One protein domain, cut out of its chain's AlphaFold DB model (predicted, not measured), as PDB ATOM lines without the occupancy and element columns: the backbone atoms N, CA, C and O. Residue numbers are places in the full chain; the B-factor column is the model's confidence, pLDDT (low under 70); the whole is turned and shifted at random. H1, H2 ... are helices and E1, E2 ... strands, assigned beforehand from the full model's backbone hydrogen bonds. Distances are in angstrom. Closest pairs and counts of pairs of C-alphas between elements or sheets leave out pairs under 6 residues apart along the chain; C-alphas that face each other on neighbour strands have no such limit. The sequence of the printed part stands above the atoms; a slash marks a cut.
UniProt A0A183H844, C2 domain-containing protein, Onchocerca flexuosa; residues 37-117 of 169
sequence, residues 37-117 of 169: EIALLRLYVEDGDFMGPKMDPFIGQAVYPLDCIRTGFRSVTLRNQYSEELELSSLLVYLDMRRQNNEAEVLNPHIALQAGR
ATOM      1  N   GLU A  37       1.494  21.827 -26.414       86.69
ATOM      2  CA  GLU A  37       0.506  22.865 -26.093       86.69
ATOM      3  C   GLU A  37      -0.066  23.574 -27.327       86.69
ATOM      4  O   GLU A  37      -1.166  24.119 -27.264       86.69
ATOM      5  N   ILE A  38       0.668  23.575 -28.443       90.56
ATOM      6  CA  ILE A  38       0.249  24.201 -29.709       90.56
ATOM      7  C   ILE A  38       0.217  23.212 -30.877       90.56
ATOM      8  O   ILE A  38       0.067  23.608 -32.034       90.56
ATOM      9  N   ALA A  39       0.382  21.923 -30.588       93.50
ATOM     10  CA  ALA A  39       0.389  20.874 -31.588       93.50
ATOM     11  C   ALA A  39      -0.996  20.225 -31.730       93.50
ATOM     12  O   ALA A  39      -1.725  19.997 -30.762       93.50
ATOM     13  N   LEU A  40      -1.340  19.882 -32.967       96.00
ATOM     14  CA  LEU A  40      -2.582  19.232 -33.361       96.00
ATOM     15  C   LEU A  40      -2.284  17.845 -33.946       96.00
ATOM     16  O   LEU A  40      -1.410  17.677 -34.809       96.00
ATOM     17  N   LEU A  41      -3.068  16.851 -33.537       95.50
ATOM     18  CA  LEU A  41      -3.202  15.591 -34.253       95.50
ATOM     19  C   LEU A  41      -4.242  15.771 -35.357       95.50
ATOM     20  O   LEU A  41      -5.418  15.986 -35.080       95.50
ATOM     21  N   ARG A  42      -3.801  15.649 -36.608       96.75
ATOM     22  CA  ARG A  42      -4.678  15.577 -37.777       96.75
ATOM     23  C   ARG A  42      -4.684  14.150 -38.298       96.75
ATOM     24  O   ARG A  42      -3.638  13.646 -38.701       96.75
ATOM     25  N   LEU A  43      -5.858  13.538 -38.278       96.81
ATOM     26  CA  LEU A  43      -6.170  12.297 -38.969       96.81
ATOM     27  C   LEU A  43      -6.802  12.682 -40.302       96.81
ATOM     28  O   LEU A  43      -7.737  13.480 -40.341       96.81
ATOM     29  N   TYR A  44      -6.243  12.168 -41.387       96.62
ATOM     30  CA  TYR A  44      -6.641  12.498 -42.749       96.62
ATOM     31  C   TYR A  44      -6.810  11.193 -43.514       96.62
ATOM     32  O   TYR A  44      -5.906  10.359 -43.491       96.62
ATOM     33  N   VAL A  45      -7.978  11.006 -44.122       95.88
ATOM     34  CA  VAL A  45      -8.368   9.773 -44.804       95.88
ATOM     35  C   VAL A  45      -8.493  10.054 -46.290       95.88
ATOM     36  O   VAL A  45      -9.159  11.008 -46.700       95.88
ATOM     37  N   GLU A  46      -7.857   9.199 -47.078       93.81
ATOM     38  CA  GLU A  46      -7.819   9.274 -48.532       93.81
ATOM     39  C   GLU A  46      -8.245   7.944 -49.139       93.81
ATOM     40  O   GLU A  46      -7.994   6.881 -48.567       93.81
ATOM     41  N   ASP A  47      -8.840   8.023 -50.320       90.81
ATOM     42  CA  ASP A  47      -9.092   6.885 -51.181       90.81
ATOM     43  C   ASP A  47      -7.783   6.446 -51.853       90.81
ATOM     44  O   ASP A  47      -7.191   7.169 -52.659       90.81
ATOM     45  N   GLY A  48      -7.311   5.254 -51.484       84.50
ATOM     46  CA  GLY A  48      -6.086   4.661 -52.017       84.50
ATOM     47  C   GLY A  48      -6.244   4.049 -53.410       84.50
ATOM     48  O   GLY A  48      -5.237   3.867 -54.094       84.50
ATOM     49  N   ASP A  49      -7.475   3.769 -53.845       79.75
ATOM     50  CA  ASP A  49      -7.770   3.206 -55.171       79.75
ATOM     51  C   ASP A  49      -7.975   4.306 -56.228       79.75
ATOM     52  O   ASP A  49      -8.266   4.046 -57.400       79.75
ATOM     53  N   PHE A  50      -7.803   5.560 -55.822       75.69
ATOM     54  CA  PHE A  50      -8.096   6.709 -56.645       75.69
ATOM     55  C   PHE A  50      -7.036   6.922 -57.743       75.69
ATOM     56  O   PHE A  50      -5.889   7.279 -57.482       75.69
ATOM     57  N   MET A  51      -7.438   6.726 -59.005       66.88
ATOM     58  CA  MET A  51      -6.572   6.803 -60.200       66.88
ATOM     59  C   MET A  51      -6.970   7.936 -61.170       66.88
ATOM     60  O   MET A  51      -6.663   7.888 -62.363       66.88
ATOM     61  N   GLY A  52      -7.701   8.953 -60.700       67.19
ATOM     62  CA  GLY A  52      -8.240  10.023 -61.547       67.19
ATOM     63  C   GLY A  52      -7.446  11.339 -61.472       67.19
ATOM     64  O   GLY A  52      -7.325  11.903 -60.396       67.19
ATOM     65  N   PRO A  53      -6.998  11.953 -62.583       66.56
ATOM     66  CA  PRO A  53      -6.271  13.234 -62.550       66.56
ATOM     67  C   PRO A  53      -7.144  14.476 -62.251       66.56
ATOM     68  O   PRO A  53      -6.659  15.598 -62.370       66.56
ATOM     69  N   LYS A  54      -8.439  14.312 -61.938       66.25
ATOM     70  CA  LYS A  54      -9.437  15.407 -61.897       66.25
ATOM     71  C   LYS A  54     -10.245  15.531 -60.600       66.25
ATOM     72  O   LYS A  54     -11.108  16.401 -60.534       66.25
ATOM     73  N   MET A  55     -10.007  14.699 -59.592       70.31
ATOM     74  CA  MET A  55     -10.740  14.763 -58.323       70.31
ATOM     75  C   MET A  55      -9.781  14.529 -57.146       70.31
ATOM     76  O   MET A  55      -8.702  13.977 -57.325       70.31
ATOM     77  N   ASP A  56     -10.126  15.065 -55.980       81.94
ATOM     78  CA  ASP A  56      -9.339  14.947 -54.750       81.94
ATOM     79  C   ASP A  56      -9.589  13.560 -54.124       81.94
ATOM     80  O   ASP A  56     -10.760  13.205 -53.959       81.94
ATOM     81  N   PRO A  57      -8.554  12.766 -53.776       89.38
ATOM     82  CA  PRO A  57      -8.734  11.488 -53.081       89.38
ATOM     83  C   PRO A  57      -9.272  11.647 -51.648       89.38
ATOM     84  O   PRO A  57      -9.457  10.654 -50.954       89.38
ATOM     85  N   PHE A  58      -9.490  12.867 -51.157       93.06
ATOM     86  CA  PHE A  58     -10.012  13.136 -49.823       93.06
ATOM     87  C   PHE A  58     -11.365  12.460 -49.533       93.06
ATOM     88  O   PHE A  58     -12.362  12.695 -50.213       93.06
ATOM     89  N   ILE A  59     -11.412  11.695 -48.438       93.50
ATOM     90  CA  ILE A  59     -12.649  11.112 -47.897       93.50
ATOM     91  C   ILE A  59     -13.119  11.913 -46.681       93.50
ATOM     92  O   ILE A  59     -14.278  12.315 -46.596       93.50
ATOM     93  N   GLY A  60     -12.225  12.143 -45.717       95.88
ATOM     94  CA  GLY A  60     -12.587  12.769 -44.451       95.88
ATOM     95  C   GLY A  60     -11.389  13.109 -43.575       95.88
ATOM     96  O   GLY A  60     -10.273  12.628 -43.777       95.88
ATOM     97  N   GLN A  61     -11.611  13.952 -42.572       97.69
ATOM     98  CA  GLN A  61     -10.588  14.348 -41.608       97.69
ATOM     99  C   GLN A  61     -11.134  14.483 -40.190       97.69
ATOM    100  O   GLN A  61     -12.315  14.736 -39.976       97.69
ATOM    101  N   ALA A  62     -10.231  14.406 -39.219       97.25
ATOM    102  CA  ALA A  62     -10.480  14.806 -37.844       97.25
ATOM    103  C   ALA A  62      -9.234  15.498 -37.281       97.25
ATOM    104  O   ALA A  62      -8.106  15.056 -37.514       97.25
ATOM    105  N   VAL A  63      -9.424  16.602 -36.560       96.50
ATOM    106  CA  VAL A  63      -8.324  17.411 -36.020       96.50
ATOM    107  C   VAL A  63      -8.572  17.670 -34.544       96.50
ATOM    108  O   VAL A  63      -9.617  18.203 -34.180       96.50
ATOM    109  N   TYR A  64      -7.597  17.321 -33.707       94.62
ATOM    110  CA  TYR A  64      -7.674  17.502 -32.261       94.62
ATOM    111  C   TYR A  64      -6.388  18.126 -31.714       94.62
ATOM    112  O   TYR A  64      -5.298  17.666 -32.062       94.62
ATOM    113  N   PRO A  65      -6.488  19.125 -30.825       93.38
ATOM    114  CA  PRO A  65      -5.368  19.555 -29.997       93.38
ATOM    115  C   PRO A  65      -4.802  18.400 -29.168       93.38
ATOM    116  O   PRO A  65      -5.571  17.636 -28.580       93.38
ATOM    117  N   LEU A  66      -3.472  18.258 -29.115       89.94
ATOM    118  CA  LEU A  66      -2.835  17.160 -28.372       89.94
ATOM    119  C   LEU A  66      -3.147  17.204 -26.870       89.94
ATOM    120  O   LEU A  66      -3.183  16.159 -26.224       89.94
ATOM    121  N   ASP A  67      -3.420  18.387 -26.323       81.94
ATOM    122  CA  ASP A  67      -3.789  18.585 -24.921       81.94
ATOM    123  C   ASP A  67      -5.193  18.065 -24.563       81.94
ATOM    124  O   ASP A  67      -5.468  17.736 -23.409       81.94
ATOM    125  N   CYS A  68      -6.072  17.939 -25.555       85.12
ATOM    126  CA  CYS A  68      -7.443  17.468 -25.387       85.12
ATOM    127  C   CYS A  68      -7.587  15.951 -25.576       85.12
ATOM    128  O   CYS A  68      -8.639  15.386 -25.265       85.12
ATOM    129  N   ILE A  69      -6.550  15.282 -26.082       88.31
ATOM    130  CA  ILE A  69      -6.591  13.853 -26.388       88.31
ATOM    131  C   ILE A  69      -6.504  13.029 -25.103       88.31
ATOM    132  O   ILE A  69      -5.778  13.360 -24.170       88.31
ATOM    133  N   ARG A  70      -7.250  11.921 -25.061       86.75
ATOM    134  CA  ARG A  70      -7.204  10.929 -23.978       86.75
ATOM    135  C   ARG A  70      -6.575   9.634 -24.491       86.75
ATOM    136  O   ARG A  70      -6.930   9.189 -25.580       86.75
ATOM    137  N   THR A  71      -5.731   8.996 -23.685       88.62
ATOM    138  CA  THR A  71      -5.036   7.735 -24.021       88.62
ATOM    139  C   THR A  71      -5.959   6.509 -24.000       88.62
ATOM    140  O   THR A  71      -6.983   6.519 -23.327       88.62
ATOM    141  N   GLY A  72      -5.611   5.435 -24.709       92.12
ATOM    142  CA  GLY A  72      -6.409   4.215 -24.872       92.12
ATOM    143  C   GLY A  72      -7.157   4.148 -26.209       92.12
ATOM    144  O   GLY A  72      -6.887   4.930 -27.120       92.12
ATOM    145  N   PHE A  73      -8.105   3.211 -26.328       94.81
ATOM    146  CA  PHE A  73      -8.948   3.058 -27.522       94.81
ATOM    147  C   PHE A  73      -9.987   4.176 -27.633       94.81
ATOM    148  O   PHE A  73     -10.726   4.431 -26.679       94.81
ATOM    149  N   ARG A  74     -10.058   4.842 -28.784       94.69
ATOM    150  CA  ARG A  74     -10.971   5.957 -29.062       94.69
ATOM    151  C   ARG A  74     -11.603   5.790 -30.438       94.69
ATOM    152  O   ARG A  74     -10.906   5.470 -31.397       94.69
ATOM    153  N   SER A  75     -12.911   6.028 -30.515       96.00
ATOM    154  CA  SER A  75     -13.610   6.222 -31.786       96.00
ATOM    155  C   SER A  75     -13.505   7.694 -32.178       96.00
ATOM    156  O   SER A  75     -13.746   8.576 -31.353       96.00
ATOM    157  N   VAL A  76     -13.088   7.945 -33.413       96.38
ATOM    158  CA  VAL A  76     -12.899   9.275 -33.980       96.38
ATOM    159  C   VAL A  76     -13.850   9.446 -35.150       96.38
ATOM    160  O   VAL A  76     -13.650   8.828 -36.192       96.38
ATOM    161  N   THR A  77     -14.858  10.297 -34.993       96.88
ATOM    162  CA  THR A  77     -15.781  10.656 -36.075       96.88
ATOM    163  C   THR A  77     -15.069  11.495 -37.131       96.88
ATOM    164  O   THR A  77     -14.340  12.436 -36.805       96.88
ATOM    165  N   LEU A  78     -15.281  11.160 -38.401       97.38
ATOM    166  CA  LEU A  78     -14.720  11.890 -39.531       97.38
ATOM    167  C   LEU A  78     -15.629  13.046 -39.952       97.38
ATOM    168  O   LEU A  78     -16.851  12.997 -39.814       97.38
ATOM    169  N   ARG A  79     -15.012  14.092 -40.495       97.44
ATOM    170  CA  ARG A  79     -15.683  15.256 -41.072       97.44
ATOM    171  C   ARG A  79     -15.273  15.462 -42.520       97.44
ATOM    172  O   ARG A  79     -14.135  15.170 -42.883       97.44
ATOM    173  N   ASN A  80     -16.183  15.994 -43.327       95.44
ATOM    174  CA  ASN A  80     -15.920  16.333 -44.722       95.44
ATOM    175  C   ASN A  80     -15.089  17.632 -44.846       95.44
ATOM    176  O   ASN A  80     -14.633  18.219 -43.858       95.44
ATOM    177  N   GLN A  81     -14.893  18.105 -46.079       93.62
ATOM    178  CA  GLN A  81     -14.104  19.306 -46.383       93.62
ATOM    179  C   GLN A  81     -14.760  20.604 -45.888       93.62
ATOM    180  O   GLN A  81     -14.076  21.603 -45.682       93.62
ATOM    181  N   TYR A  82     -16.071  20.570 -45.650       94.38
ATOM    182  CA  TYR A  82     -16.864  21.662 -45.089       94.38
ATOM    183  C   TYR A  82     -16.971  21.581 -43.557       94.38
ATOM    184  O   TYR A  82     -17.662  22.387 -42.942       94.38
ATOM    185  N   SER A  83     -16.248  20.644 -42.926       93.94
ATOM    186  CA  SER A  83     -16.296  20.367 -41.486       93.94
ATOM    187  C   SER A  83     -17.661  19.867 -40.986       93.94
ATOM    188  O   SER A  83     -17.947  19.949 -39.788       93.94
ATOM    189  N   GLU A  84     -18.478  19.305 -41.871       96.19
ATOM    190  CA  GLU A  84     -19.712  18.612 -41.509       96.19
ATOM    191  C   GLU A  84     -19.394  17.164 -41.136       96.19
ATOM    192  O   GLU A  84     -18.455  16.565 -41.666       96.19
ATOM    193  N   GLU A  85     -20.150  16.605 -40.197       95.38
ATOM    194  CA  GLU A  85     -19.941  15.232 -39.745       95.38
ATOM    195  C   GLU A  85     -20.353  14.243 -40.833       95.38
ATOM    196  O   GLU A  85     -21.418  14.357 -41.433       95.38
ATOM    197  N   LEU A  86     -19.482  13.270 -41.096       94.69
ATOM    198  CA  LEU A  86     -19.788  12.166 -41.992       94.69
ATOM    199  C   LEU A  86     -20.507  11.086 -41.188       94.69
ATOM    200  O   LEU A  86     -19.918  10.456 -40.304       94.69
ATOM    201  N   GLU A  87     -21.787  10.875 -41.488       94.19
ATOM    202  CA  GLU A  87     -22.598   9.876 -40.799       94.19
ATOM    203  C   GLU A  87     -21.950   8.490 -40.881       94.19
ATOM    204  O   GLU A  87     -21.437   8.073 -41.921       94.19
ATOM    205  N   LEU A  88     -21.945   7.789 -39.742       93.38
ATOM    206  CA  LEU A  88     -21.407   6.432 -39.582       93.38
ATOM    207  C   LEU A  88     -19.913   6.272 -39.933       93.38
ATOM    208  O   LEU A  88     -19.389   5.160 -39.900       93.38
ATOM    209  N   SER A  89     -19.201   7.365 -40.209       95.56
ATOM    210  CA  SER A  89     -17.794   7.337 -40.601       95.56
ATOM    211  C   SER A  89     -16.910   7.606 -39.391       95.56
ATOM    212  O   SER A  89     -16.827   8.731 -38.893       95.56
ATOM    213  N   SER A  90     -16.234   6.566 -38.901       96.56
ATOM    214  CA  SER A  90     -15.329   6.690 -37.757       96.56
ATOM    215  C   SER A  90     -14.074   5.833 -37.887       96.56
ATOM    216  O   SER A  90     -14.079   4.779 -38.519       96.56
ATOM    217  N   LEU A  91     -12.991   6.290 -37.260       96.94
ATOM    218  CA  LEU A  91     -11.752   5.538 -37.094       96.94
ATOM    219  C   LEU A  91     -11.646   5.033 -35.659       96.94
ATOM    220  O   LEU A  91     -11.822   5.797 -34.710       96.94
ATOM    221  N   LEU A  92     -11.284   3.764 -35.495       97.25
ATOM    222  CA  LEU A  92     -10.864   3.236 -34.204       97.25
ATOM    223  C   LEU A  92      -9.347   3.384 -34.076       97.25
ATOM    224  O   LEU A  92      -8.593   2.812 -34.859       97.25
ATOM    225  N   VAL A  93      -8.900   4.135 -33.072       96.12
ATOM    226  CA  VAL A  93      -7.476   4.380 -32.816       96.12
ATOM    227  C   VAL A  93      -7.114   4.033 -31.380       96.12
ATOM    228  O   VAL A  93      -7.909   4.229 -30.464       96.12
ATOM    229  N   TYR A  94      -5.897   3.538 -31.167       94.44
ATOM    230  CA  TYR A  94      -5.295   3.439 -29.841       94.44
ATOM    231  C   TYR A  94      -4.250   4.544 -29.687       94.44
ATOM    232  O   TYR A  94      -3.325   4.640 -30.493       94.44
ATOM    233  N   LEU A  95      -4.397   5.375 -28.658       92.81
ATOM    234  CA  LEU A  95      -3.534   6.531 -28.422       92.81
ATOM    235  C   LEU A  95      -2.739   6.337 -27.130       92.81
ATOM    236  O   LEU A  95      -3.306   6.018 -26.089       92.81
ATOM    237  N   ASP A  96      -1.432   6.562 -27.177       89.69
ATOM    238  CA  ASP A  96      -0.556   6.538 -26.003       89.69
ATOM    239  C   ASP A  96       0.350   7.771 -26.033       89.69
ATOM    240  O   ASP A  96       0.882   8.132 -27.082       89.69
ATOM    241  N   MET A  97       0.492   8.438 -24.889       86.31
ATOM    242  CA  MET A  97       1.271   9.665 -24.740       86.31
ATOM    243  C   MET A  97       2.133   9.551 -23.486       86.31
ATOM    244  O   MET A  97       1.630   9.359 -22.381       86.31
ATOM    245  N   ARG A  98       3.452   9.668 -23.668       82.69
ATOM    246  CA  ARG A  98       4.452   9.492 -22.607       82.69
ATOM    247  C   ARG A  98       5.403  10.677 -22.580       82.69
ATOM    248  O   ARG A  98       5.849  11.138 -23.630       82.69
ATOM    249  N   ARG A  99       5.736  11.164 -21.382       76.38
ATOM    250  CA  ARG A  99       6.733  12.227 -21.209       76.38
ATOM    251  C   ARG A  99       8.127  11.608 -21.245       76.38
ATOM    252  O   ARG A  99       8.406  10.688 -20.488       76.38
ATOM    253  N   GLN A 100       9.012  12.140 -22.086       67.62
ATOM    254  CA  GLN A 100      10.339  11.554 -22.331       67.62
ATOM    255  C   GLN A 100      11.213  11.420 -21.062       67.62
ATOM    256  O   GLN A 100      12.107  10.585 -21.034       67.62
ATOM    257  N   ASN A 101      10.951  12.210 -20.014       64.56
ATOM    258  CA  ASN A 101      11.816  12.274 -18.832       64.56
ATOM    259  C   ASN A 101      11.387  11.367 -17.663       64.56
ATOM    260  O   ASN A 101      12.179  11.204 -16.746       64.56
ATOM    261  N   ASN A 102      10.188  10.771 -17.686       53.81
ATOM    262  CA  ASN A 102       9.712   9.845 -16.649       53.81
ATOM    263  C   ASN A 102       9.058   8.635 -17.331       53.81
ATOM    264  O   ASN A 102       7.901   8.705 -17.741       53.81
ATOM    265  N   GLU A 103       9.777   7.515 -17.437       53.53
ATOM    266  CA  GLU A 103       9.322   6.302 -18.144       53.53
ATOM    267  C   GLU A 103       8.082   5.613 -17.529       53.53
ATOM    268  O   GLU A 103       7.554   4.675 -18.121       53.53
ATOM    269  N   ALA A 104       7.579   6.078 -16.380       51.19
ATOM    270  CA  ALA A 104       6.540   5.388 -15.613       51.19
ATOM    271  C   ALA A 104       5.169   6.091 -15.550       51.19
ATOM    272  O   ALA A 104       4.220   5.494 -15.045       51.19
ATOM    273  N   GLU A 105       5.018   7.324 -16.049       55.06
ATOM    274  CA  GLU A 105       3.750   8.058 -15.920       55.06
ATOM    275  C   GLU A 105       3.029   8.143 -17.272       55.06
ATOM    276  O   GLU A 105       3.384   8.936 -18.150       55.06
ATOM    277  N   VAL A 106       2.011   7.292 -17.453       53.72
ATOM    278  CA  VAL A 106       1.050   7.424 -18.556       53.72
ATOM    279  C   VAL A 106       0.302   8.728 -18.328       53.72
ATOM    280  O   VAL A 106      -0.584   8.823 -17.477       53.72
ATOM    281  N   LEU A 107       0.684   9.757 -19.077       57.81
ATOM    282  CA  LEU A 107       0.037  11.047 -18.982       57.81
ATOM    283  C   LEU A 107      -1.336  10.903 -19.634       57.81
ATOM    284  O   LEU A 107      -1.424  10.581 -20.816       57.81
ATOM    285  N   ASN A 108      -2.412  11.165 -18.898       56.94
ATOM    286  CA  ASN A 108      -3.641  11.591 -19.550       56.94
ATOM    287  C   ASN A 108      -3.435  13.088 -19.841       56.94
ATOM    288  O   ASN A 108      -3.458  13.874 -18.889       56.94
ATOM    289  N   PRO A 109      -3.160  13.502 -21.094       54.66
ATOM    290  CA  PRO A 109      -2.829  14.892 -21.430       54.66
ATOM    291  C   PRO A 109      -3.904  15.847 -20.924       54.66
ATOM    292  O   PRO A 109      -3.589  16.890 -20.360       54.66
ATOM    293  N   HIS A 110      -5.160  15.402 -21.010       54.69
ATOM    294  CA  HIS A 110      -6.321  16.091 -20.471       54.69
ATOM    295  C   HIS A 110      -6.166  16.450 -18.986       54.69
ATOM    296  O   HIS A 110      -6.455  17.571 -18.604       54.69
ATOM    297  N   ILE A 111      -5.659  15.537 -18.151       54.81
ATOM    298  CA  ILE A 111      -5.478  15.774 -16.709       54.81
ATOM    299  C   ILE A 111      -4.224  16.619 -16.456       54.81
ATOM    300  O   ILE A 111      -4.264  17.582 -15.695       54.81
ATOM    301  N   ALA A 112      -3.110  16.296 -17.115       54.03
ATOM    302  CA  ALA A 112      -1.826  16.942 -16.851       54.03
ATOM    303  C   ALA A 112      -1.732  18.386 -17.366       54.03
ATOM    304  O   ALA A 112      -1.100  19.226 -16.727       54.03
ATOM    305  N   LEU A 113      -2.365  18.691 -18.501       53.16
ATOM    306  CA  LEU A 113      -2.327  20.023 -19.109       53.16
ATOM    307  C   LEU A 113      -3.472  20.919 -18.614       53.16
ATOM    308  O   LEU A 113      -3.297  22.135 -18.556       53.16
ATOM    309  N   GLN A 114      -4.602  20.356 -18.161       53.47
ATOM    310  CA  GLN A 114      -5.616  21.133 -17.430       53.47
ATOM    311  C   GLN A 114      -5.168  21.480 -16.004       53.47
ATOM    312  O   GLN A 114      -5.485  22.571 -15.533       53.47
ATOM    313  N   ALA A 115      -4.366  20.633 -15.343       53.00
ATOM    314  CA  ALA A 115      -3.815  20.928 -14.016       53.00
ATOM    315  C   ALA A 115      -2.969  22.219 -13.989       53.00
ATOM    316  O   ALA A 115      -3.010  22.966 -13.013       53.00
ATOM    317  N   GLY A 116      -2.257  22.532 -15.080       49.75
ATOM    318  CA  GLY A 116      -1.491  23.776 -15.222       49.75
ATOM    319  C   GLY A 116      -2.341  25.031 -15.471       49.75
ATOM    320  O   GLY A 116      -1.856  26.141 -15.264       49.75
ATOM    321  N   ARG A 117      -3.609  24.881 -15.882       47.53
ATOM    322  CA  ARG A 117      -4.525  26.005 -16.162       47.53
ATOM    323  C   ARG A 117      -5.338  26.453 -14.944       47.53
ATOM    324  O   ARG A 117      -5.931  27.524 -14.982       47.53
TER     325      ARG A 117
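What this domain is: This is residues 37 to 117 of the 169 residues of the protein "C2 domain-containing protein" of Onchocerca flexuosa (UniProt A0A183H844). Two strand hairpins, E1-E2 and E3-E4, sit partly face to face, with the E1-E2 loop at one end of a rod and short helix H1 at the other. The printed part has 81 residues, with four named strands and one named helix in the order E1, E2, E3, E4, H1; strands hold 34 and the helix 7 of the 41 residues in named elements, mostly strand, and the strands form two antiparallel two-stranded sheets, E1 - E2 and E3 - E4. The whole is loose, radius of gyration of the C-alphas 16.0 A, spanning 49 by 23 by 23 A.

Where its parts are: Find C-alpha 40 at (-2.582, 19.232, -33.361), where E1, residues 40 to 46, begins. Next come E2, residues 58 to 65, 21.4 A; E3, residues 72 to 79, 21.7 A; and E4, residues 85 to 95, 21.8 A, which bends by 93 degrees at residue 88. H1, residues 109 to 115, ends at C-alpha 115 (-3.815, 20.928, -14.016).

How they stand to each other: In hairpin E1 and E2, antiparallel at 169 degrees, find N 43 and O 62 within hydrogen-bond range, 2.8 A. In hairpin E3 and E4, antiparallel at 152 degrees, find N 76 and O 91, 2.8 A. The closest C-alphas of E2 and E3 are Gln 61 and Arg 79, 5.2 A. H1, with every O i to N i+4 pair within range, is apart from E1, E2 and E3.

The domain as a whole: The printed part has no cut. Links E1 to E2 and E4 to H1 are long. Confidence is low, under 70, at residues 51 to 54 and 100 to 117.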